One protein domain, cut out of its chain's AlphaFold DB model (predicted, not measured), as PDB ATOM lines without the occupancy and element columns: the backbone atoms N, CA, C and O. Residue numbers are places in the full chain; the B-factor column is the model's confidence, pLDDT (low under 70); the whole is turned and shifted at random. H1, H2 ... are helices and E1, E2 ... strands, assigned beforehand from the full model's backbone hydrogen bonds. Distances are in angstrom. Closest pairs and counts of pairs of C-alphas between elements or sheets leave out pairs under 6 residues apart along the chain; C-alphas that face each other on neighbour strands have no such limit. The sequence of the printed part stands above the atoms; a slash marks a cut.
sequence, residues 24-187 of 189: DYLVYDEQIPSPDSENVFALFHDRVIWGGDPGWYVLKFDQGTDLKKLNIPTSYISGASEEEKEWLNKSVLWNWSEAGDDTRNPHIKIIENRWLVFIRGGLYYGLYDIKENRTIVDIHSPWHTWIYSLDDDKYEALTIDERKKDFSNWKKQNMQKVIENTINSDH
ATOM      1  N   ASP A  24     -16.884  -1.337  31.773       76.94
ATOM      2  CA  ASP A  24     -16.366  -2.450  30.987       76.94
ATOM      3  C   ASP A  24     -14.957  -2.875  31.408       76.94
ATOM      4  O   ASP A  24     -14.435  -3.834  30.851       76.94
ATOM      5  N   TYR A  25     -14.335  -2.182  32.375       86.88
ATOM      6  CA  TYR A  25     -12.961  -2.447  32.793       86.88
ATOM      7  C   TYR A  25     -12.825  -2.672  34.297       86.88
ATOM      8  O   TYR A  25     -13.501  -2.038  35.113       86.88
ATOM      9  N   LEU A  26     -11.896  -3.553  34.657       90.94
ATOM     10  CA  LEU A  26     -11.518  -3.810  36.033       90.94
ATOM     11  C   LEU A  26     -10.833  -2.590  36.663       90.94
ATOM     12  O   LEU A  26     -10.085  -1.847  36.025       90.94
ATOM     13  N   VAL A  27     -11.073  -2.413  37.954       92.44
ATOM     14  CA  VAL A  27     -10.477  -1.391  38.809       92.44
ATOM     15  C   VAL A  27      -9.338  -2.021  39.594       92.44
ATOM     16  O   VAL A  27      -9.523  -3.065  40.202       92.44
ATOM     17  N   TYR A  28      -8.169  -1.386  39.579       95.06
ATOM     18  CA  TYR A  28      -7.012  -1.794  40.376       95.06
ATOM     19  C   TYR A  28      -7.177  -1.401  41.852       95.06
ATOM     20  O   TYR A  28      -7.472  -0.236  42.135       95.06
ATOM     21  N   ASP A  29      -6.875  -2.319  42.773       95.75
ATOM     22  CA  ASP A  29      -6.849  -2.053  44.220       95.75
ATOM     23  C   ASP A  29      -5.433  -2.057  44.781       95.75
ATOM     24  O   ASP A  29      -4.976  -1.069  45.362       95.75
ATOM     25  N   GLU A  30      -4.731  -3.176  44.622       97.25
ATOM     26  CA  GLU A  30      -3.440  -3.395  45.263       97.25
ATOM     27  C   GLU A  30      -2.564  -4.387  44.506       97.25
ATOM     28  O   GLU A  30      -2.974  -5.028  43.536       97.25
ATOM     29  N   GLN A  31      -1.322  -4.515  44.969       97.56
ATOM     30  CA  GLN A  31      -0.367  -5.463  44.430       97.56
ATOM     31  C   GLN A  31       0.603  -5.972  45.496       97.56
ATOM     32  O   GLN A  31       0.924  -5.263  46.452       97.56
ATOM     33  N   ILE A  32       1.157  -7.156  45.258       97.81
ATOM     34  CA  ILE A  32       2.246  -7.737  46.038       97.81
ATOM     35  C   ILE A  32       3.287  -8.364  45.093       97.81
ATOM     36  O   ILE A  32       2.921  -9.157  44.221       97.81
ATOM     37  N   PRO A  33       4.583  -8.012  45.209       97.75
ATOM     38  CA  PRO A  33       5.640  -8.678  44.451       97.75
ATOM     39  C   PRO A  33       5.724 -10.167  44.804       97.75
ATOM     40  O   PRO A  33       5.523 -10.542  45.962       97.75
ATOM     41  N   SER A  34       6.054 -11.010  43.828       97.00
ATOM     42  CA  SER A  34       6.396 -12.407  44.092       97.00
ATOM     43  C   SER A  34       7.690 -12.511  44.918       97.00
ATOM     44  O   SER A  34       8.503 -11.582  44.923       97.00
ATOM     45  N   PRO A  35       7.931 -13.637  45.611       96.69
ATOM     46  CA  PRO A  35       9.123 -13.806  46.447       96.69
ATOM     47  C   PRO A  35      10.447 -13.728  45.673       96.69
ATOM     48  O   PRO A  35      11.452 -13.285  46.222       96.69
ATOM     49  N   ASP A  36      10.444 -14.136  44.403       94.25
ATOM     50  CA  ASP A  36      11.580 -14.021  43.479       94.25
ATOM     51  C   ASP A  36      11.710 -12.625  42.842       94.25
ATOM     52  O   ASP A  36      12.712 -12.335  42.196       94.25
ATOM     53  N   SER A  37      10.733 -11.736  43.063       92.00
ATOM     54  CA  SER A  37      10.642 -10.399  42.461       92.00
ATOM     55  C   SER A  37      10.607 -10.377  40.927       92.00
ATOM     56  O   SER A  37      10.796  -9.313  40.335       92.00
ATOM     57  N   GLU A  38      10.352 -11.511  40.272       95.25
ATOM     58  CA  GLU A  38      10.195 -11.580  38.813       95.25
ATOM     59  C   GLU A  38       8.789 -11.162  38.378       95.25
ATOM     60  O   GLU A  38       8.595 -10.640  37.280       95.25
ATOM     61  N   ASN A  39       7.807 -11.360  39.257       97.00
ATOM     62  CA  ASN A  39       6.403 -11.121  38.988       97.00
ATOM     63  C   ASN A  39       5.773 -10.216  40.053       97.00
ATOM     64  O   ASN A  39       6.286 -10.017  41.155       97.00
ATOM     65  N   VAL A  40       4.584  -9.724  39.739       97.94
ATOM     66  CA  VAL A  40       3.688  -9.060  40.674       97.94
ATOM     67  C   VAL A  40       2.303  -9.689  40.569       97.94
ATOM     68  O   VAL A  40       1.795  -9.933  39.474       97.94
ATOM     69  N   PHE A  41       1.693  -9.957  41.719       98.44
ATOM     70  CA  PHE A  41       0.284 -10.312  41.806       98.44
ATOM     71  C   PHE A  41      -0.508  -9.055  42.116       98.44
ATOM     72  O   PHE A  41      -0.131  -8.298  43.010       98.44
ATOM     73  N   ALA A  42      -1.583  -8.822  41.380       98.19
ATOM     74  CA  ALA A  42      -2.384  -7.619  41.504       98.19
ATOM     75  C   ALA A  42      -3.859  -7.968  41.654       98.19
ATOM     76  O   ALA A  42      -4.371  -8.850  40.962       98.19
ATOM     77  N   LEU A  43      -4.507  -7.279  42.589       97.50
ATOM     78  CA  LEU A  43      -5.921  -7.422  42.883       97.50
ATOM     79  C   LEU A  43      -6.706  -6.365  42.115       97.50
ATOM     80  O   LEU A  43      -6.367  -5.177  42.146       97.50
ATOM     81  N   PHE A  44      -7.765  -6.820  41.462       95.38
ATOM     82  CA  PHE A  44      -8.714  -5.978  40.764       95.38
ATOM     83  C   PHE A  44     -10.153  -6.363  41.107       95.38
ATOM     84  O   PHE A  44     -10.414  -7.500  41.510       95.38
ATOM     85  N   HIS A  45     -11.092  -5.454  40.857       91.94
ATOM     86  CA  HIS A  45     -12.525  -5.741  40.899       91.94
ATOM     87  C   HIS A  45     -13.297  -5.155  39.718       91.94
ATOM     88  O   HIS A  45     -12.869  -4.179  39.103       91.94
ATOM     89  N   ASP A  46     -14.455  -5.732  39.403       89.06
ATOM     90  CA  ASP A  46     -15.401  -5.113  38.473       89.06
ATOM     91  C   ASP A  46     -16.140  -3.921  39.109       89.06
ATOM     92  O   ASP A  46     -16.263  -3.787  40.329       89.06
ATOM     93  N   ARG A  47     -16.635  -2.997  38.280       84.50
ATOM     94  CA  ARG A  47     -17.471  -1.896  38.771       84.50
ATOM     95  C   ARG A  47     -18.915  -2.351  38.879       84.50
ATOM     96  O   ARG A  47     -19.571  -2.581  37.865       84.50
ATOM     97  N   VAL A  48     -19.462  -2.342  40.091       75.12
ATOM     98  CA  VAL A  48     -20.887  -2.621  40.283       75.12
ATOM     99  C   VAL A  48     -21.707  -1.336  40.313       75.12
ATOM    100  O   VAL A  48     -21.612  -0.535  41.239       75.12
ATOM    101  N   ILE A  49     -22.551  -1.149  39.297       66.38
ATOM    102  CA  ILE A  49     -23.373   0.065  39.138       66.38
ATOM    103  C   ILE A  49     -24.677  -0.004  39.960       66.38
ATOM    104  O   ILE A  49     -25.228   1.032  40.326       66.38
ATOM    105  N   TRP A  50     -25.156  -1.206  40.311       64.94
ATOM    106  CA  TRP A  50     -26.506  -1.413  40.867       64.94
ATOM    107  C   TRP A  50     -26.547  -2.106  42.238       64.94
ATOM    108  O   TRP A  50     -27.540  -2.739  42.584       64.94
ATOM    109  N   GLY A  51     -25.484  -1.975  43.037       63.88
ATOM    110  CA  GLY A  51     -25.456  -2.478  44.418       63.88
ATOM    111  C   GLY A  51     -25.333  -3.999  44.565       63.88
ATOM    112  O   GLY A  51     -25.651  -4.524  45.628       63.88
ATOM    113  N   GLY A  52     -24.893  -4.698  43.517       71.12
ATOM    114  CA  GLY A  52     -24.435  -6.086  43.615       71.12
ATOM    115  C   GLY A  52     -23.031  -6.207  44.220       71.12
ATOM    116  O   GLY A  52     -22.341  -5.209  44.449       71.12
ATOM    117  N   ASP A  53     -22.607  -7.445  44.454       79.25
ATOM    118  CA  ASP A  53     -21.265  -7.746  44.946       79.25
ATOM    119  C   ASP A  53     -20.254  -7.762  43.789       79.25
ATOM    120  O   ASP A  53     -20.515  -8.429  42.782       79.25
ATOM    121  N   PRO A  54     -19.107  -7.065  43.915       86.88
ATOM    122  CA  PRO A  54     -18.109  -7.064  42.860       86.88
ATOM    123  C   PRO A  54     -17.446  -8.430  42.703       86.88
ATOM    124  O   PRO A  54     -17.185  -9.129  43.695       86.88
ATOM    125  N   GLY A  55     -17.143  -8.792  41.459       88.75
ATOM    126  CA  GLY A  55     -16.198  -9.848  41.126       88.75
ATOM    127  C   GLY A  55     -14.773  -9.384  41.409       88.75
ATOM    128  O   GLY A  55     -14.413  -8.253  41.094       88.75
ATOM    129  N   TRP A  56     -13.965 -10.252  42.013       92.88
ATOM    130  CA  TRP A  56     -12.578  -9.992  42.393       92.88
ATOM    131  C   TRP A  56     -11.633 -10.889  41.625       92.88
ATOM    132  O   TRP A  56     -11.846 -12.098  41.537       92.88
ATOM    133  N   TYR A  57     -10.558 -10.303  41.126       94.06
ATOM    134  CA  TYR A  57      -9.622 -10.953  40.231       94.06
ATOM    135  C   TYR A  57      -8.209 -10.756  40.751       94.06
ATOM    136  O   TYR A  57      -7.789  -9.633  41.025       94.06
ATOM    137  N   VAL A  58      -7.459 -11.846  40.850       96.94
ATOM    138  CA  VAL A  58      -6.026 -11.801  41.122       96.94
ATOM    139  C   VAL A  58      -5.307 -12.181  39.843       96.94
ATOM    140  O   VAL A  58      -5.449 -13.302  39.353       96.94
ATOM    141  N   LEU A  59      -4.542 -11.240  39.299       97.00
ATOM    142  CA  LEU A  59      -3.803 -11.413  38.055       97.00
ATOM    143  C   LEU A  59      -2.297 -11.378  38.315       97.00
ATOM    144  O   LEU A  59      -1.822 -10.661  39.199       97.00
ATOM    145  N   LYS A  60      -1.546 -12.140  37.520       97.56
ATOM    146  CA  LYS A  60      -0.083 -12.210  37.546       97.56
ATOM    147  C   LYS A  60       0.514 -11.435  36.368       97.56
ATOM    148  O   LYS A  60       0.120 -11.634  35.219       97.56
ATOM    149  N   PHE A  61       1.496 -10.586  36.657       97.06
ATOM    150  CA  PHE A  61       2.218  -9.778  35.673       97.06
ATOM    151  C   PHE A  61       3.723  -9.840  35.892       97.06
ATOM    152  O   PHE A  61       4.169 -10.104  37.007       97.06
ATOM    153  N   ASP A  62       4.488  -9.498  34.860       96.69
ATOM    154  CA  ASP A  62       5.922  -9.266  34.992       96.69
ATOM    155  C   ASP A  62       6.183  -8.036  35.873       96.69
ATOM    156  O   ASP A  62       5.443  -7.037  35.844       96.69
ATOM    157  N   GLN A  63       7.262  -8.089  36.649       94.69
ATOM    158  CA  GLN A  63       7.692  -6.977  37.485       94.69
ATOM    159  C   GLN A  63       7.932  -5.708  36.646       94.69
ATOM    160  O   GLN A  63       8.567  -5.734  35.595       94.69
ATOM    161  N   GLY A  64       7.445  -4.566  37.138       93.31
ATOM    162  CA  GLY A  64       7.576  -3.269  36.458       93.31
ATOM    163  C   GLY A  64       6.428  -2.918  35.506       93.31
ATOM    164  O   GLY A  64       6.418  -1.812  34.965       93.31
ATOM    165  N   THR A  65       5.438  -3.801  35.341       94.88
ATOM    166  CA  THR A  65       4.190  -3.484  34.627       94.88
ATOM    167  C   THR A  65       3.476  -2.288  35.276       94.88
ATOM    168  O   THR A  65       3.272  -2.261  36.491       94.88
ATOM    169  N   ASP A  66       3.061  -1.298  34.477       94.81
ATOM    170  CA  ASP A  66       2.292  -0.137  34.954       94.81
ATOM    171  C   ASP A  66       0.800  -0.487  35.082       94.81
ATOM    172  O   ASP A  66      -0.022  -0.193  34.212       94.81
ATOM    173  N   LEU A  67       0.463  -1.155  36.186       93.31
ATOM    174  CA  LEU A  67      -0.855  -1.751  36.432       93.31
ATOM    175  C   LEU A  67      -2.007  -0.735  36.432       93.31
ATOM    176  O   LEU A  67      -3.130  -1.079  36.079       93.31
ATOM    177  N   LYS A  68      -1.738   0.532  36.774       89.94
ATOM    178  CA  LYS A  68      -2.758   1.596  36.828       89.94
ATOM    179  C   LYS A  68      -3.171   2.119  35.453       89.94
ATOM    180  O   LYS A  68      -4.133   2.877  35.365       89.94
ATOM    181  N   LYS A  69      -2.430   1.766  34.401       90.62
ATOM    182  CA  LYS A  69      -2.717   2.154  33.013       90.62
ATOM    183  C   LYS A  69      -3.314   1.021  32.184       90.62
ATOM    184  O   LYS A  69      -3.570   1.223  30.999       90.62
ATOM    185  N   LEU A  70      -3.491  -0.160  32.771       89.94
ATOM    186  CA  LEU A  70      -4.071  -1.296  32.071       89.94
ATOM    187  C   LEU A  70      -5.580  -1.107  31.906       89.94
ATOM    188  O   LEU A  70      -6.276  -0.745  32.851       89.94
ATOM    189  N   ASN A  71      -6.072  -1.417  30.709       88.38
ATOM    190  CA  ASN A  71      -7.495  -1.486  30.398       88.38
ATOM    191  C   ASN A  71      -7.891  -2.963  30.316       88.38
ATOM    192  O   ASN A  71      -7.857  -3.558  29.242       88.38
ATOM    193  N   ILE A  72      -8.206  -3.562  31.463       88.50
ATOM    194  CA  ILE A  72      -8.539  -4.990  31.559       88.50
ATOM    195  C   ILE A  72     -10.057  -5.138  31.484       88.50
ATOM    196  O   ILE A  72     -10.716  -4.585  32.360       88.50
ATOM    197  N   PRO A  73     -10.632  -5.821  30.482       86.12
ATOM    198  CA  PRO A  73     -12.082  -5.919  30.347       86.12
ATOM    199  C   PRO A  73     -12.720  -6.712  31.504       86.12
ATOM    200  O   PRO A  73     -12.069  -7.555  32.111       86.12
ATOM    201  N   THR A  74     -14.000  -6.489  31.810       79.06
ATOM    202  CA  THR A  74     -14.747  -7.235  32.850       79.06
ATOM    203  C   THR A  74     -15.276  -8.597  32.371       79.06
ATOM    204  O   THR A  74     -15.544  -9.478  33.186       79.06
ATOM    205  N   SER A  75     -15.420  -8.805  31.057       68.06
ATOM    206  CA  SER A  75     -16.194  -9.912  30.467       68.06
ATOM    207  C   SER A  75     -15.380 -10.947  29.672       68.06
ATOM    208  O   SER A  75     -15.867 -11.472  28.676       68.06
ATOM    209  N   TYR A  76     -14.165 -11.300  30.100       66.31
ATOM    210  CA  TYR A  76     -13.284 -12.200  29.331       66.31
ATOM    211  C   TYR A  76     -13.519 -13.718  29.534       66.31
ATOM    212  O   TYR A  76     -12.672 -14.523  29.158       66.31
ATOM    213  N   ILE A  77     -14.647 -14.153  30.121       58.50
ATOM    214  CA  ILE A  77     -14.775 -15.515  30.698       58.50
ATOM    215  C   ILE A  77     -15.559 -16.532  29.824       58.50
ATOM    216  O   ILE A  77     -15.479 -17.732  30.076       58.50
ATOM    217  N   SER A  78     -16.238 -16.150  28.728       41.50
ATOM    218  CA  SER A  78     -16.741 -17.150  27.749       41.50
ATOM    219  C   SER A  78     -16.995 -16.573  26.351       41.50
ATOM    220  O   SER A  78     -17.724 -15.595  26.222       41.50
ATOM    221  N   GLY A  79     -16.443 -17.200  25.303       51.91
ATOM    222  CA  GLY A  79     -16.533 -16.721  23.907       51.91
ATOM    223  C   GLY A  79     -15.419 -15.753  23.483       51.91
ATOM    224  O   GLY A  79     -15.490 -15.176  22.401       51.91
ATOM    225  N   ALA A  80     -14.402 -15.616  24.335       58.84
ATOM    226  CA  ALA A  80     -13.323 -14.644  24.265       58.84
ATOM    227  C   ALA A  80     -12.509 -14.663  22.954       58.84
ATOM    228  O   ALA A  80     -12.043 -15.711  22.489       58.84
ATOM    229  N   SER A  81     -12.295 -13.468  22.404       69.69
ATOM    230  CA  SER A  81     -11.271 -13.144  21.407       69.69
ATOM    231  C   SER A  81      -9.859 -13.507  21.899       69.69
ATOM    232  O   SER A  81      -9.639 -13.763  23.082       69.69
ATOM    233  N   GLU A  82      -8.870 -13.548  20.999       72.69
ATOM    234  CA  GLU A  82      -7.479 -13.863  21.380       72.69
ATOM    235  C   GLU A  82      -6.910 -12.897  22.434       72.69
ATOM    236  O   GLU A  82      -6.157 -13.319  23.306       72.69
ATOM    237  N   GLU A  83      -7.321 -11.628  22.407       74.44
ATOM    238  CA  GLU A  83      -6.940 -10.623  23.407       74.44
ATOM    239  C   GLU A  83      -7.538 -10.939  24.790       74.44
ATOM    240  O   GLU A  83      -6.866 -10.853  25.813       74.44
ATOM    241  N   GLU A  84      -8.785 -11.403  24.840       72.94
ATOM    242  CA  GLU A  84      -9.446 -11.800  26.089       72.94
ATOM    243  C   GLU A  84      -8.851 -13.084  26.690       72.94
ATOM    244  O   GLU A  84      -8.787 -13.233  27.914       72.94
ATOM    245  N   LYS A  85      -8.329 -13.989  25.852       76.50
ATOM    246  CA  LYS A  85      -7.590 -15.175  26.320       76.50
ATOM    247  C   LYS A  85      -6.287 -14.818  27.027       76.50
ATOM    248  O   LYS A  85      -5.856 -15.570  27.901       76.50
ATOM    249  N   GLU A  86      -5.661 -13.691  26.690       84.56
ATOM    250  CA  GLU A  86      -4.480 -13.224  27.415       84.56
ATOM    251  C   GLU A  86      -4.821 -12.938  28.884       84.56
ATOM    252  O   GLU A  86      -4.110 -13.383  29.788       84.56
ATOM    253  N   TRP A  87      -5.946 -12.267  29.134       87.25
ATOM    254  CA  TRP A  87      -6.411 -11.957  30.486       87.25
ATOM    255  C   TRP A  87      -6.804 -13.210  31.269       87.25
ATOM    256  O   TRP A  87      -6.468 -13.315  32.450       87.25
ATOM    257  N   LEU A  88      -7.405 -14.203  30.604       84.06
ATOM    258  CA  LEU A  88      -7.632 -15.528  31.193       84.06
ATOM    259  C   LEU A  88      -6.325 -16.176  31.658       84.06
ATOM    260  O   LEU A  88      -6.251 -16.649  32.787       84.06
ATOM    261  N   ASN A  89      -5.283 -16.154  30.826       87.19
ATOM    262  CA  ASN A  89      -3.991 -16.759  31.161       87.19
ATOM    263  C   ASN A  89      -3.252 -16.019  32.289       87.19
ATOM    264  O   ASN A  89      -2.425 -16.619  32.975       87.19
ATOM    265  N   LYS A  90      -3.526 -14.723  32.476       92.50
ATOM    266  CA  LYS A  90      -2.974 -13.925  33.582       92.50
ATOM    267  C   LYS A  90      -3.756 -14.096  34.885       92.50
ATOM    268  O   LYS A  90      -3.193 -13.841  35.947       92.50
ATOM    269  N   SER A  91      -5.023 -14.497  34.825       93.44
ATOM    270  CA  SER A  91      -5.876 -14.691  35.998       93.44
ATOM    271  C   SER A  91      -5.460 -15.945  36.767       93.44
ATOM    272  O   SER A  91      -5.511 -17.051  36.237       93.44
ATOM    273  N   VAL A  92      -5.056 -15.780  38.028       95.81
ATOM    274  CA  VAL A  92      -4.635 -16.894  38.896       95.81
ATOM    275  C   VAL A  92      -5.676 -17.258  39.949       95.81
ATOM    276  O   VAL A  92      -5.717 -18.408  40.381       95.81
ATOM    277  N   LEU A  93      -6.510 -16.296  40.355       95.31
ATOM    278  CA  LEU A  93      -7.678 -16.511  41.208       95.31
ATOM    279  C   LEU A  93      -8.809 -15.595  40.740       95.31
ATOM    280  O   LEU A  93      -8.559 -14.427  40.423       95.31
ATOM    281  N   TRP A  94     -10.042 -16.087  40.744       91.75
ATOM    282  CA  TRP A  94     -11.225 -15.274  40.494       91.75
ATOM    283  C   TRP A  94     -12.355 -15.666  41.432       91.75
ATOM    284  O   TRP A  94     -12.782 -16.813  41.487       91.75
ATOM    285  N   ASN A  95     -12.898 -14.685  42.141       89.25
ATOM    286  CA  ASN A  95     -13.990 -14.920  43.060       89.25
ATOM    287  C   ASN A  95     -15.061 -13.847  42.943       89.25
ATOM    288  O   ASN A  95     -14.823 -12.657  43.128       89.25
ATOM    289  N   TRP A  96     -16.284 -14.309  42.770       84.75
ATOM    290  CA  TRP A  96     -17.496 -13.546  42.956       84.75
ATOM    291  C   TRP A  96     -18.340 -14.239  44.028       84.75
ATOM    292  O   TRP A  96     -18.296 -15.453  44.196       84.75
ATOM    293  N   SER A  97     -19.069 -13.488  44.842       72.62
ATOM    294  CA  SER A  97     -19.914 -14.098  45.869       72.62
ATOM    295  C   SER A  97     -21.101 -13.205  46.113       72.62
ATOM    296  O   SER A  97     -20.934 -12.131  46.682       72.62
ATOM    297  N   GLU A  98     -22.278 -13.682  45.731       62.41
ATOM    298  CA  GLU A  98     -23.538 -13.067  46.122       62.41
ATOM    299  C   GLU A  98     -23.774 -13.326  47.605       62.41
ATOM    300  O   GLU A  98     -23.750 -14.467  48.063       62.41
ATOM    301  N   ALA A  99     -24.020 -12.256  48.349       59.03
ATOM    302  CA  ALA A  99     -24.521 -12.271  49.715       59.03
ATOM    303  C   ALA A  99     -23.545 -12.727  50.822       59.03
ATOM    304  O   ALA A  99     -22.839 -13.731  50.765       59.03
ATOM    305  N   GLY A 100     -23.582 -11.984  51.927       62.62
ATOM    306  CA  GLY A 100     -22.899 -12.300  53.182       62.62
ATOM    307  C   GLY A 100     -22.133 -11.107  53.749       62.62
ATOM    308  O   GLY A 100     -21.808 -10.165  53.039       62.62
ATOM    309  N   ASP A 101     -21.811 -11.156  55.041       63.97
ATOM    310  CA  ASP A 101     -21.098 -10.065  55.735       63.97
ATOM    311  C   ASP A 101     -19.566 -10.102  55.516       63.97
ATOM    312  O   ASP A 101     -18.809  -9.256  56.017       63.97
ATOM    313  N   ASP A 102     -19.107 -11.096  54.750       72.12
ATOM    314  CA  ASP A 102     -17.698 -11.420  54.526       72.12
ATOM    315  C   ASP A 102     -17.141 -10.775  53.240       72.12
ATOM    316  O   ASP A 102     -16.158 -11.249  52.677       72.12
ATOM    317  N   THR A 103     -17.771  -9.705  52.751       76.00
ATOM    318  CA  THR A 103     -17.370  -8.971  51.534       76.00
ATOM    319  C   THR A 103     -16.375  -7.841  51.811       76.00
ATOM    320  O   THR A 103     -15.837  -7.244  50.883       76.00
ATOM    321  N   ARG A 104     -16.115  -7.556  53.091       83.50
ATOM    322  CA  ARG A 104     -15.308  -6.421  53.565       83.50
ATOM    323  C   ARG A 104     -13.805  -6.672  53.422       83.50
ATOM    324  O   ARG A 104     -13.357  -7.799  53.587       83.50
ATOM    325  N   ASN A 105     -13.023  -5.609  53.242       90.19
ATOM    326  CA  ASN A 105     -11.548  -5.633  53.228       90.19
ATOM    327  C   ASN A 105     -10.935  -6.731  52.326       90.19
ATOM    328  O   ASN A 105     -10.149  -7.547  52.820       90.19
ATOM    329  N   PRO A 106     -11.319  -6.791  51.041       93.06
ATOM    330  CA  PRO A 106     -10.690  -7.677  50.070       93.06
ATOM    331  C   PRO A 106      -9.198  -7.346  49.962       93.06
ATOM    332  O   PRO A 106      -8.840  -6.177  49.848       93.06
ATOM    333  N   HIS A 107      -8.345  -8.360  50.053       96.75
ATOM    334  CA  HIS A 107      -6.905  -8.214  49.858       96.75
ATOM    335  C   HIS A 107      -6.238  -9.551  49.515       96.75
ATOM    336  O   HIS A 107      -6.818 -10.625  49.695       96.75
ATOM    337  N   ILE A 108      -4.998  -9.496  49.051       98.25
ATOM    338  CA  ILE A 108      -4.115 -10.624  48.790       98.25
ATOM    339  C   ILE A 108      -2.937 -10.619  49.759       98.25
ATOM    340  O   ILE A 108      -2.468  -9.585  50.233       98.25
ATOM    341  N   LYS A 109      -2.432 -11.811  50.065       98.06
ATOM    342  CA  LYS A 109      -1.277 -11.990  50.945       98.06
ATOM    343  C   LYS A 109      -0.419 -13.146  50.467       98.06
ATOM    344  O   LYS A 109      -0.944 -14.169  50.041       98.06
ATOM    345  N   ILE A 110       0.897 -13.003  50.614       98.06
ATOM    346  CA  ILE A 110       1.833 -14.119  50.486       98.06
ATOM    347  C   ILE A 110       2.135 -14.688  51.876       98.06
ATOM    348  O   ILE A 110       2.496 -13.956  52.800       98.06
ATOM    349  N   ILE A 111       1.985 -16.001  52.016       96.69
ATOM    350  CA  ILE A 111       2.335 -16.774  53.206       96.69
ATOM    351  C   ILE A 111       3.531 -17.663  52.852       96.69
ATOM    352  O   ILE A 111       3.561 -18.299  51.797       96.69
ATOM    353  N   GLU A 112       4.548 -17.644  53.720       93.50
ATOM    354  CA  GLU A 112       5.728 -18.526  53.647       93.50
ATOM    355  C   GLU A 112       6.473 -18.488  52.302       93.50
ATOM    356  O   GLU A 112       7.051 -19.481  51.863       93.50
ATOM    357  N   ASN A 113       6.475 -17.330  51.631       95.38
ATOM    358  CA  ASN A 113       7.115 -17.146  50.325       95.38
ATOM    359  C   ASN A 113       6.677 -18.192  49.278       95.38
ATOM    360  O   ASN A 113       7.462 -18.573  48.407       95.38
ATOM    361  N   ARG A 114       5.440 -18.696  49.376       95.75
ATOM    362  CA  ARG A 114       4.912 -19.725  48.471       95.75
ATOM    363  C   ARG A 114       3.437 -19.551  48.174       95.75
ATOM    364  O   ARG A 114       3.038 -19.674  47.024       95.75
ATOM    365  N   TRP A 115       2.635 -19.299  49.194       97.81
ATOM    366  CA  TRP A 115       1.187 -19.339  49.068       97.81
ATOM    367  C   TRP A 115       0.646 -17.941  48.848       97.81
ATOM    368  O   TRP A 115       0.733 -17.107  49.744       97.81
ATOM    369  N   LEU A 116       0.075 -17.687  47.675       98.44
ATOM    370  CA  LEU A 116      -0.733 -16.498  47.447       98.44
ATOM    371  C   LEU A 116      -2.170 -16.810  47.860       98.44
ATOM    372  O   LEU A 116      -2.781 -17.746  47.347       98.44
ATOM    373  N   VAL A 117      -2.700 -16.020  48.785       97.75
ATOM    374  CA  VAL A 117      -4.047 -16.194  49.327       97.75
ATOM    375  C   VAL A 117      -4.871 -14.957  49.031       97.75
ATOM    376  O   VAL A 117      -4.427 -13.843  49.310       97.75
ATOM    377  N   PHE A 118      -6.077 -15.158  48.508       96.94
ATOM    378  CA  PHE A 118      -7.086 -14.110  48.404       96.94
ATOM    379  C   PHE A 118      -8.002 -14.136  49.629       96.94
ATOM    380  O   PHE A 118      -8.489 -15.199  50.021       96.94
ATOM    381  N   ILE A 119      -8.230 -12.978  50.243       94.38
ATOM    382  CA  ILE A 119      -8.881 -12.835  51.544       94.38
ATOM    383  C   ILE A 119     -10.009 -11.810  51.439       94.38
ATOM    384  O   ILE A 119      -9.806 -10.711  50.932       94.38
ATOM    385  N   ARG A 120     -11.188 -12.134  51.979       89.75
ATOM    386  CA  ARG A 120     -12.309 -11.195  52.160       89.75
ATOM    387  C   ARG A 120     -13.006 -11.483  53.483       89.75
ATOM    388  O   ARG A 120     -13.129 -12.632  53.893       89.75
ATOM    389  N   GLY A 121     -13.415 -10.450  54.205       87.62
ATOM    390  CA  GLY A 121     -14.110 -10.592  55.487       87.62
ATOM    391  C   GLY A 121     -13.304 -11.325  56.565       87.62
ATOM    392  O   GLY A 121     -13.888 -11.815  57.525       87.62
ATOM    393  N   GLY A 122     -11.979 -11.427  56.405       88.94
ATOM    394  CA  GLY A 122     -11.111 -12.228  57.273       88.94
ATOM    395  C   GLY A 122     -11.116 -13.735  56.985       88.94
ATOM    396  O   GLY A 122     -10.564 -14.487  57.781       88.94
ATOM    397  N   LEU A 123     -11.717 -14.177  55.877       91.50
ATOM    398  CA  LEU A 123     -11.699 -15.564  55.409       91.50
ATOM    399  C   LEU A 123     -10.902 -15.685  54.108       91.50
ATOM    400  O   LEU A 123     -10.849 -14.749  53.311       91.50
ATOM    401  N   TYR A 124     -10.310 -16.850  53.887       93.94
ATOM    402  CA  TYR A 124      -9.585 -17.228  52.686       93.94
ATOM    403  C   TYR A 124     -10.568 -17.710  51.619       93.94
ATOM    404  O   TYR A 124     -11.361 -18.624  51.857       93.94
ATOM    405  N   TYR A 125     -10.506 -17.082  50.447       92.75
ATOM    406  CA  TYR A 125     -11.378 -17.353  49.304       92.75
ATOM    407  C   TYR A 125     -10.667 -18.056  48.148       92.75
ATOM    408  O   TYR A 125     -11.325 -18.711  47.343       92.75
ATOM    409  N   GLY A 126      -9.341 -17.961  48.084       95.19
ATOM    410  CA  GLY A 126      -8.550 -18.620  47.052       95.19
ATOM    411  C   GLY A 126      -7.117 -18.865  47.502       95.19
ATOM    412  O   GLY A 126      -6.594 -18.127  48.339       95.19
ATOM    413  N   LEU A 127      -6.503 -19.910  46.954       97.75
ATOM    414  CA  LEU A 127      -5.133 -20.328  47.227       97.75
ATOM    415  C   LEU A 127      -4.425 -20.675  45.920       97.75
ATOM    416  O   LEU A 127      -4.874 -21.538  45.161       97.75
ATOM    417  N   TYR A 128      -3.274 -20.052  45.715       98.06
ATOM    418  CA  TYR A 128      -2.398 -20.273  44.576       98.06
ATOM    419  C   TYR A 128      -0.986 -20.638  45.055       98.06
ATOM    420  O   TYR A 128      -0.430 -19.987  45.944       98.06
ATOM    421  N   ASP A 129      -0.411 -21.691  44.471       97.50
ATOM    422  CA  ASP A 129       0.966 -22.117  44.721       97.50
ATOM    423  C   ASP A 129       1.903 -21.381  43.763       97.50
ATOM    424  O   ASP A 129       1.944 -21.679  42.566       97.50
ATOM    425  N   ILE A 130       2.663 -20.417  44.285       97.12
ATOM    426  CA  ILE A 130       3.603 -19.617  43.493       97.12
ATOM    427  C   ILE A 130       4.725 -20.496  42.936       97.12
ATOM    428  O   ILE A 130       5.144 -20.285  41.800       97.12
ATOM    429  N   LYS A 131       5.194 -21.493  43.699       94.75
ATOM    430  CA  LYS A 131       6.318 -22.350  43.287       94.75
ATOM    431  C   LYS A 131       5.930 -23.276  42.144       94.75
ATOM    432  O   LYS A 131       6.679 -23.417  41.186       94.75
ATOM    433  N   GLU A 132       4.747 -23.868  42.247       95.75
ATOM    434  CA  GLU A 132       4.217 -24.791  41.238       95.75
ATOM    435  C   GLU A 132       3.429 -24.071  40.132       95.75
ATOM    436  O   GLU A 132       2.903 -24.711  39.223       95.75
ATOM    437  N   ASN A 133       3.324 -22.739  40.215       94.88
ATOM    438  CA  ASN A 133       2.609 -21.875  39.280       94.88
ATOM    439  C   ASN A 133       1.186 -22.382  38.966       94.88
ATOM    440  O   ASN A 133       0.770 -22.424  37.805       94.88
ATOM    441  N   ARG A 134       0.437 -22.798  39.996       95.94
ATOM    442  CA  ARG A 134      -0.894 -23.401  39.827       95.94
ATOM    443  C   ARG A 134      -1.880 -22.996  40.914       95.94
ATOM    444  O   ARG A 134      -1.536 -22.873  42.089       95.94
ATOM    445  N   THR A 135      -3.136 -22.877  40.517       96.31
ATOM    446  CA  THR A 135      -4.266 -22.661  41.421       96.31
ATOM    447  C   THR A 135      -4.594 -23.948  42.175       96.31
ATOM    448  O   THR A 135      -4.682 -25.019  41.574       96.31
ATOM    449  N   ILE A 136      -4.751 -23.852  43.497       96.00
ATOM    450  CA  ILE A 136      -5.061 -24.990  44.375       96.00
ATOM    451  C   ILE A 136      -6.522 -24.961  44.811       96.00
ATOM    452  O   ILE A 136      -7.202 -25.984  44.756       96.00
ATOM    453  N   VAL A 137      -7.007 -23.791  45.229       94.31
ATOM    454  CA  VAL A 137      -8.406 -23.569  45.609       94.31
ATOM    455  C   VAL A 137      -8.875 -22.289  44.945       94.31
ATOM    456  O   VAL A 137      -8.306 -21.233  45.204       94.31
ATOM    457  N   ASP A 138      -9.920 -22.383  44.129       90.88
ATOM    458  CA  ASP A 138     -10.592 -21.220  43.556       90.88
ATOM    459  C   ASP A 138     -12.070 -21.536  43.321       90.88
ATOM    460  O   ASP A 138     -12.463 -22.127  42.314       90.88
ATOM    461  N   ILE A 139     -12.901 -21.234  44.320       86.31
ATOM    462  CA  ILE A 139     -14.349 -21.390  44.185       86.31
ATOM    463  C   ILE A 139     -14.879 -20.070  43.643       86.31
ATOM    464  O   ILE A 139     -15.103 -19.123  44.401       86.31
ATOM    465  N   HIS A 140     -15.089 -20.030  42.328       86.81
ATOM    466  CA  HIS A 140     -15.496 -18.816  41.624       86.81
ATOM    467  C   HIS A 140     -16.781 -18.201  42.174       86.81
ATOM    468  O   HIS A 140     -16.905 -16.985  42.196       86.81
ATOM    469  N   SER A 141     -17.729 -19.030  42.630       87.12
ATOM    470  CA  SER A 141     -18.975 -18.571  43.245       87.12
ATOM    471  C   SER A 141     -19.388 -19.436  44.442       87.12
ATOM    472  O   SER A 141     -20.214 -20.345  44.289       87.12
ATOM    473  N   PRO A 142     -18.887 -19.136  45.655       86.69
ATOM    474  CA  PRO A 142     -19.191 -19.904  46.858       86.69
ATOM    475  C   PRO A 142     -20.689 -19.949  47.175       86.69
ATOM    476  O   PRO A 142     -21.180 -20.978  47.626       86.69
ATOM    477  N   TRP A 143     -21.422 -18.865  46.896       87.06
ATOM    478  CA  TRP A 143     -22.874 -18.792  47.085       87.06
ATOM    479  C   TRP A 143     -23.614 -19.850  46.268       87.06
ATOM    480  O   TRP A 143     -24.327 -20.677  46.830       87.06
ATOM    481  N   HIS A 144     -23.372 -19.877  44.953       86.50
ATOM    482  CA  HIS A 144     -23.935 -20.894  44.065       86.50
ATOM    483  C   HIS A 144     -23.549 -22.310  44.509       86.50
ATOM    484  O   HIS A 144     -24.418 -23.170  44.616       86.50
ATOM    485  N   THR A 145     -22.272 -22.558  44.824       87.62
ATOM    486  CA  THR A 145     -21.829 -23.879  45.304       87.62
ATOM    487  C   THR A 145     -22.550 -24.296  46.586       87.62
ATOM    488  O   THR A 145     -22.945 -25.453  46.713       87.62
ATOM    489  N   TRP A 146     -22.750 -23.368  47.524       91.00
ATOM    490  CA  TRP A 146     -23.484 -23.631  48.756       91.00
ATOM    491  C   TRP A 146     -24.960 -23.925  48.485       91.00
ATOM    492  O   TRP A 146     -25.435 -24.958  48.948       91.00
ATOM    493  N   ILE A 147     -25.664 -23.103  47.698       88.94
ATOM    494  CA  ILE A 147     -27.079 -23.342  47.361       88.94
ATOM    495  C   ILE A 147     -27.264 -24.724  46.737       88.94
ATOM    496  O   ILE A 147     -28.102 -25.483  47.206       88.94
ATOM    497  N   TYR A 148     -26.440 -25.092  45.752       88.00
ATOM    498  CA  TYR A 148     -26.528 -26.404  45.102       88.00
ATOM    499  C   TYR A 148     -26.108 -27.581  45.997       88.00
ATOM    500  O   TYR A 148     -26.297 -28.733  45.617       88.00
ATOM    501  N   SER A 149     -25.526 -27.315  47.170       87.69
ATOM    502  CA  SER A 149     -25.237 -28.340  48.180       87.69
ATOM    503  C   SER A 149     -26.390 -28.571  49.164       87.69
ATOM    504  O   SER A 149     -26.306 -29.472  50.001       87.69
ATOM    505  N   LEU A 150     -27.437 -27.747  49.104       86.62
ATOM    506  CA  LEU A 150     -28.644 -27.881  49.910       86.62
ATOM    507  C   LEU A 150     -29.732 -28.582  49.096       86.62
ATOM    508  O   LEU A 150     -29.834 -28.378  47.891       86.62
ATOM    509  N   ASP A 151     -30.587 -29.349  49.771       86.50
ATOM    510  CA  ASP A 151     -31.875 -29.733  49.192       86.50
ATOM    511  C   ASP A 151     -32.791 -28.495  49.125       86.50
ATOM    512  O   ASP A 151     -32.768 -27.663  50.041       86.50
ATOM    513  N   ASP A 152     -33.617 -28.385  48.078       81.12
ATOM    514  CA  ASP A 152     -34.486 -27.218  47.828       81.12
ATOM    515  C   ASP A 152     -35.352 -26.863  49.054       81.12
ATOM    516  O   ASP A 152     -35.381 -25.709  49.493       81.12
ATOM    517  N   ASP A 153     -35.945 -27.876  49.699       86.38
ATOM    518  CA  ASP A 153     -36.759 -27.730  50.916       86.38
ATOM    519  C   ASP A 153     -35.983 -27.069  52.069       86.38
ATOM    520  O   ASP A 153     -36.535 -26.294  52.857       86.38
ATOM    521  N   LYS A 154     -34.677 -27.353  52.183       85.25
ATOM    522  CA  LYS A 154     -33.823 -26.767  53.222       85.25
ATOM    523  C   LYS A 154     -33.559 -25.296  52.932       85.25
ATOM    524  O   LYS A 154     -33.576 -24.498  53.866       85.25
ATOM    525  N   TYR A 155     -33.309 -24.919  51.681       84.19
ATOM    526  CA  TYR A 155     -33.067 -23.519  51.337       84.19
ATOM    527  C   TYR A 155     -34.316 -22.659  51.575       84.19
ATOM    528  O   TYR A 155     -34.228 -21.592  52.194       84.19
ATOM    529  N   GLU A 156     -35.488 -23.136  51.148       88.19
ATOM    530  CA  GLU A 156     -36.760 -22.426  51.318       88.19
ATOM    531  C   GLU A 156     -37.162 -22.255  52.788       88.19
ATOM    532  O   GLU A 156     -37.698 -21.207  53.150       88.19
ATOM    533  N   ALA A 157     -36.833 -23.223  53.647       90.31
ATOM    534  CA  ALA A 157     -37.152 -23.177  55.073       90.31
ATOM    535  C   ALA A 157     -36.334 -22.149  55.882       90.31
ATOM    536  O   ALA A 157     -36.767 -21.749  56.963       90.31
ATOM    537  N   LEU A 158     -35.159 -21.728  55.398       88.81
ATOM    538  CA  LEU A 158     -34.276 -20.807  56.122       88.81
ATOM    539  C   LEU A 158     -34.676 -19.344  55.902       88.81
ATOM    540  O   LEU A 158     -34.839 -18.886  54.768       88.81
ATOM    541  N   THR A 159     -34.714 -18.569  56.984       91.38
ATOM    542  CA  THR A 159     -34.775 -17.101  56.928       91.38
ATOM    543  C   THR A 159     -33.493 -16.508  56.326       91.38
ATOM    544  O   THR A 159     -32.452 -17.162  56.264       91.38
ATOM    545  N   ILE A 160     -33.527 -15.234  55.918       87.00
ATOM    546  CA  ILE A 160     -32.345 -14.545  55.361       87.00
ATOM    547  C   ILE A 160     -31.154 -14.580  56.336       87.00
ATOM    548  O   ILE A 160     -30.028 -14.847  55.916       87.00
ATOM    549  N   ASP A 161     -31.387 -14.351  57.628       88.00
ATOM    550  CA  ASP A 161     -30.316 -14.347  58.631       88.00
ATOM    551  C   ASP A 161     -29.744 -15.751  58.869       88.00
ATOM    552  O   ASP A 161     -28.530 -15.921  59.018       88.00
ATOM    553  N   GLU A 162     -30.592 -16.782  58.837       90.69
ATOM    554  CA  GLU A 162     -30.141 -18.172  58.914       90.69
ATOM    555  C   GLU A 162     -29.332 -18.572  57.680       90.69
ATOM    556  O   GLU A 162     -28.282 -19.194  57.836       90.69
ATOM    557  N   ARG A 163     -29.746 -18.151  56.478       88.38
ATOM    558  CA  ARG A 163     -28.984 -18.354  55.234       88.38
ATOM    559  C   ARG A 163     -27.603 -17.714  55.319       88.38
ATOM    560  O   ARG A 163     -26.609 -18.375  55.042       88.38
ATOM    561  N   LYS A 164     -27.509 -16.459  55.774       86.12
ATOM    562  CA  LYS A 164     -26.218 -15.775  55.973       86.12
ATOM    563  C   LYS A 164     -25.308 -16.532  56.939       86.12
ATOM    564  O   LYS A 164     -24.120 -16.708  56.665       86.12
ATOM    565  N   LYS A 165     -25.856 -16.990  58.068       88.81
ATOM    566  CA  LYS A 165     -25.101 -17.732  59.085       88.81
ATOM    567  C   LYS A 165     -24.645 -19.100  58.577       88.81
ATOM    568  O   LYS A 165     -23.481 -19.453  58.771       88.81
ATOM    569  N   ASP A 166     -25.538 -19.860  57.948       90.62
ATOM    570  CA  ASP A 166     -25.226 -21.175  57.379       90.62
ATOM    571  C   ASP A 166     -24.170 -21.047  56.279       90.62
ATOM    572  O   ASP A 166     -23.160 -21.748  56.315       90.62
ATOM    573  N   PHE A 167     -24.308 -20.053  55.399       89.56
ATOM    574  CA  PHE A 167     -23.329 -19.777  54.355       89.56
ATOM    575  C   PHE A 167     -21.954 -19.379  54.916       89.56
ATOM    576  O   PHE A 167     -20.922 -19.882  54.466       89.56
ATOM    577  N   SER A 168     -21.903 -18.525  55.944       88.88
ATOM    578  CA  SER A 168     -20.636 -18.178  56.609       88.88
ATOM    579  C   SER A 168     -19.967 -19.411  57.234       88.88
ATOM    580  O   SER A 168     -18.756 -19.609  57.099       88.88
ATOM    581  N   ASN A 169     -20.747 -20.294  57.865       90.62
ATOM    582  CA  ASN A 169     -20.233 -21.557  58.400       90.62
ATOM    583  C   ASN A 169     -19.736 -22.493  57.295       90.62
ATOM    584  O   ASN A 169     -18.680 -23.110  57.445       90.62
ATOM    585  N   TRP A 170     -20.462 -22.571  56.181       92.06
ATOM    586  CA  TRP A 170     -20.072 -23.369  55.029       92.06
ATOM    587  C   TRP A 170     -18.719 -22.914  54.475       92.06
ATOM    588  O   TRP A 170     -17.836 -23.752  54.291       92.06
ATOM    589  N   LYS A 171     -18.492 -21.603  54.313       90.69
ATOM    590  CA  LYS A 171     -17.198 -21.063  53.853       90.69
ATOM    591  C   LYS A 171     -16.058 -21.400  54.809       90.69
ATOM    592  O   LYS A 171     -14.978 -21.789  54.370       90.69
ATOM    593  N   LYS A 172     -16.297 -21.329  56.122       92.12
ATOM    594  CA  LYS A 172     -15.290 -21.726  57.120       92.12
ATOM    595  C   LYS A 172     -14.865 -23.188  56.965       92.12
ATOM    596  O   LYS A 172     -13.685 -23.492  57.092       92.12
ATOM    597  N   GLN A 173     -15.802 -24.092  56.681       91.94
ATOM    598  CA  GLN A 173     -15.487 -25.520  56.555       91.94
ATOM    599  C   GLN A 173     -14.911 -25.897  55.189       91.94
ATOM    600  O   GLN A 173     -14.007 -26.727  55.129       91.94
ATOM    601  N   ASN A 174     -15.416 -25.299  54.112       90.75
ATOM    602  CA  ASN A 174     -15.120 -25.734  52.744       90.75
ATOM    603  C   ASN A 174     -14.060 -24.883  52.039       90.75
ATOM    604  O   ASN A 174     -13.535 -25.304  51.015       90.75
ATOM    605  N   MET A 175     -13.731 -23.707  52.577       91.25
ATOM    606  CA  MET A 175     -12.724 -22.813  52.000       91.25
ATOM    607  C   MET A 175     -11.609 -22.543  53.002       91.25
ATOM    608  O   MET A 175     -10.502 -23.040  52.817       91.25
ATOM    609  N   GLN A 176     -11.919 -21.847  54.103       94.19
ATOM    610  CA  GLN A 176     -10.926 -21.453  55.110       94.19
ATOM    611  C   GLN A 176     -10.123 -22.660  55.595       94.19
ATOM    612  O   GLN A 176      -8.906 -22.692  55.447       94.19
ATOM    613  N   LYS A 177     -10.812 -23.677  56.120       95.50
ATOM    614  CA  LYS A 177     -10.171 -24.863  56.691       95.50
ATOM    615  C   LYS A 177      -9.391 -25.668  55.654       95.50
ATOM    616  O   LYS A 177      -8.350 -26.222  55.985       95.50
ATOM    617  N   VAL A 178      -9.882 -25.750  54.416       94.19
ATOM    618  CA  VAL A 178      -9.174 -26.445  53.328       94.19
ATOM    619  C   VAL A 178      -7.858 -25.731  53.034       94.19
ATOM    620  O   VAL A 178      -6.810 -26.367  53.059       94.19
ATOM    621  N   ILE A 179      -7.905 -24.411  52.852       96.00
ATOM    622  CA  ILE A 179      -6.728 -23.583  52.571       96.00
ATOM    623  C   ILE A 179      -5.733 -23.630  53.739       96.00
ATOM    624  O   ILE A 179      -4.548 -23.867  53.518       96.00
ATOM    625  N   GLU A 180      -6.195 -23.463  54.980       95.81
ATOM    626  CA  GLU A 180      -5.348 -23.564  56.177       95.81
ATOM    627  C   GLU A 180      -4.681 -24.934  56.288       95.81
ATOM    628  O   GLU A 180      -3.481 -25.016  56.545       95.81
ATOM    629  N   ASN A 181      -5.435 -26.015  56.074       95.12
ATOM    630  CA  ASN A 181      -4.883 -27.361  56.115       95.12
ATOM    631  C   ASN A 181      -3.823 -27.565  55.036       95.12
ATOM    632  O   ASN A 181      -2.804 -28.163  55.342       95.12
ATOM    633  N   THR A 182      -4.039 -27.071  53.814       94.56
ATOM    634  CA  THR A 182      -3.052 -27.175  52.730       94.56
ATOM    635  C   THR A 182      -1.765 -26.429  53.064       94.56
ATOM    636  O   THR A 182      -0.681 -26.982  52.895       94.56
ATOM    637  N   ILE A 183      -1.873 -25.200  53.574       94.62
ATOM    638  CA  ILE A 183      -0.706 -24.409  53.985       94.62
ATOM    639  C   ILE A 183       0.060 -25.146  55.095       94.62
ATOM    640  O   ILE A 183       1.271 -25.314  55.003       94.62
ATOM    641  N   ASN A 184      -0.652 -25.658  56.104       92.00
ATOM    642  CA  ASN A 184      -0.043 -26.324  57.256       92.00
ATOM    643  C   ASN A 184       0.474 -27.743  56.952       92.00
ATOM    644  O   ASN A 184       1.428 -28.186  57.579       92.00
ATOM    645  N   SER A 185      -0.136 -28.494  56.028       85.88
ATOM    646  CA  SER A 185       0.276 -29.874  55.720       85.88
ATOM    647  C   SER A 185       1.616 -29.954  55.002       85.88
ATOM    648  O   SER A 185       2.327 -30.947  55.142       85.88
ATOM    649  N   ASP A 186       1.979 -28.899  54.274       67.12
ATOM    650  CA  ASP A 186       3.288 -28.770  53.629       67.12
ATOM    651  C   ASP A 186       4.401 -28.400  54.634       67.12
ATOM    652  O   ASP A 186       5.580 -28.340  54.276       67.12
ATOM    653  N   HIS A 187       4.030 -28.240  55.908       56.69
ATOM    654  CA  HIS A 187       4.903 -28.009  57.050       56.69
ATOM    655  C   HIS A 187       4.522 -28.942  58.214       56.69
ATOM    656  O   HIS A 187       3.902 -28.493  59.182       56.69
TER     657      HIS A 187
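AT A GLANCE: This is residues 24 to 187 of the 189 residues of an uncharacterized protein of Candidatus Peregrinibacteria bacterium CG_4_9_14_0_2_um_filter_53_11 (UniProt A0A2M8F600). Two four-stranded sheets lie face to face as a sandwich, E1 E2 E3 E4 and E5 E6 E7 E8, with the long helix H4 packed over the second sheet on the side away from the first. The first residues of H4 reach past the sandwich to the short helices H2 and H3, while H1 sits beside the first sheet. The printed part has 164 residues with eight named strands and four named helices, in the order E1 E2 E3 H1 E4 E5 E6 E7 E8 H2 H3 H4; both sheets are antiparallel, in the orders just given, and the class is mixed. The whole is compact, with a radius of gyration of the C-alphas of 16.6 A and spans of 52 by 42 by 27 A.

IN THESE COORDINATES: Find C-alpha 27 at (-10.477, -1.391, 38.809), where E1, residues 27 to 33, begins its 18.6 A. E2, residues 39 to 45, and E3, residues 56 to 62, run 19.8 A and 19.9 A; E4 is residues 91 to 95. Next read E5, residues 107 to 111, E6, 115 to 120, E7, 123 to 129 and 17.8 A long, and E8, 134 to 138. The helices are H1, residues 82 to 90, H2, 142 to 147, H3, 152 to 157, and H4, 160 to 185, which runs 36.0 A from (-32.345, -14.545, 55.361) to (0.276, -29.874, 55.720).

HOW THE PARTS SIT: Start at E1, E2 and E3, a meander, each strand the antiparallel neighbour of the one before: N 29 and O 43 are 3.0 A apart, N 42 and O 59 2.9 A. E4 is the antiparallel neighbour of E3, with N 58 and O 93 at 2.8 A. H1 is at this sheet's level, only just, at a height of 3.8 A; the C-alphas of Leu 59 and Lys 90 are 5.2 A apart, the closest of E3 and H1. The facing parts of the sandwich are 10.1 A centre to centre; the closest C-alphas of E4 and E8, Leu 93 and Asp 138, are 6.0 A apart. E5 to E8 form the second meander, with N 109 and O 117 at 2.9 A, N 118 and O 126 at 3.0 A and N 127 and O 137 at 2.8 A. H4 is on this sheet at a height of 7.4 A, over E6 and E7, and runs along the strands, at 26 degrees to E7 on the local plane; the closest C-alphas of E7 and H4, Tyr 124 and Gln 176, are 5.1 A apart. With residues 167 to 171 alone H4 touches H2, Trp 146 and Phe 167 having the closest C-alphas, 6.8 A. H3 is close to H4 but not clearly touching, its closest C-alphas, Tyr 155 and Arg 163, being 7.7 A apart. Every O i to N i+4 pair is within hydrogen-bond range in H2 and H3, against 4 of 5 in H1 and 19 of 22 in H4.

THE WHOLE: The C-alphas of Gly 64 and Asp 153, the two farthest apart, are 52.7 A apart. The printed part has no cut; the links E3 to H1 and E4 to E5 are long. Look for pLDDT under 70 at residues 49 to 51, 75 to 81, 98 to 101 and 186 to 187.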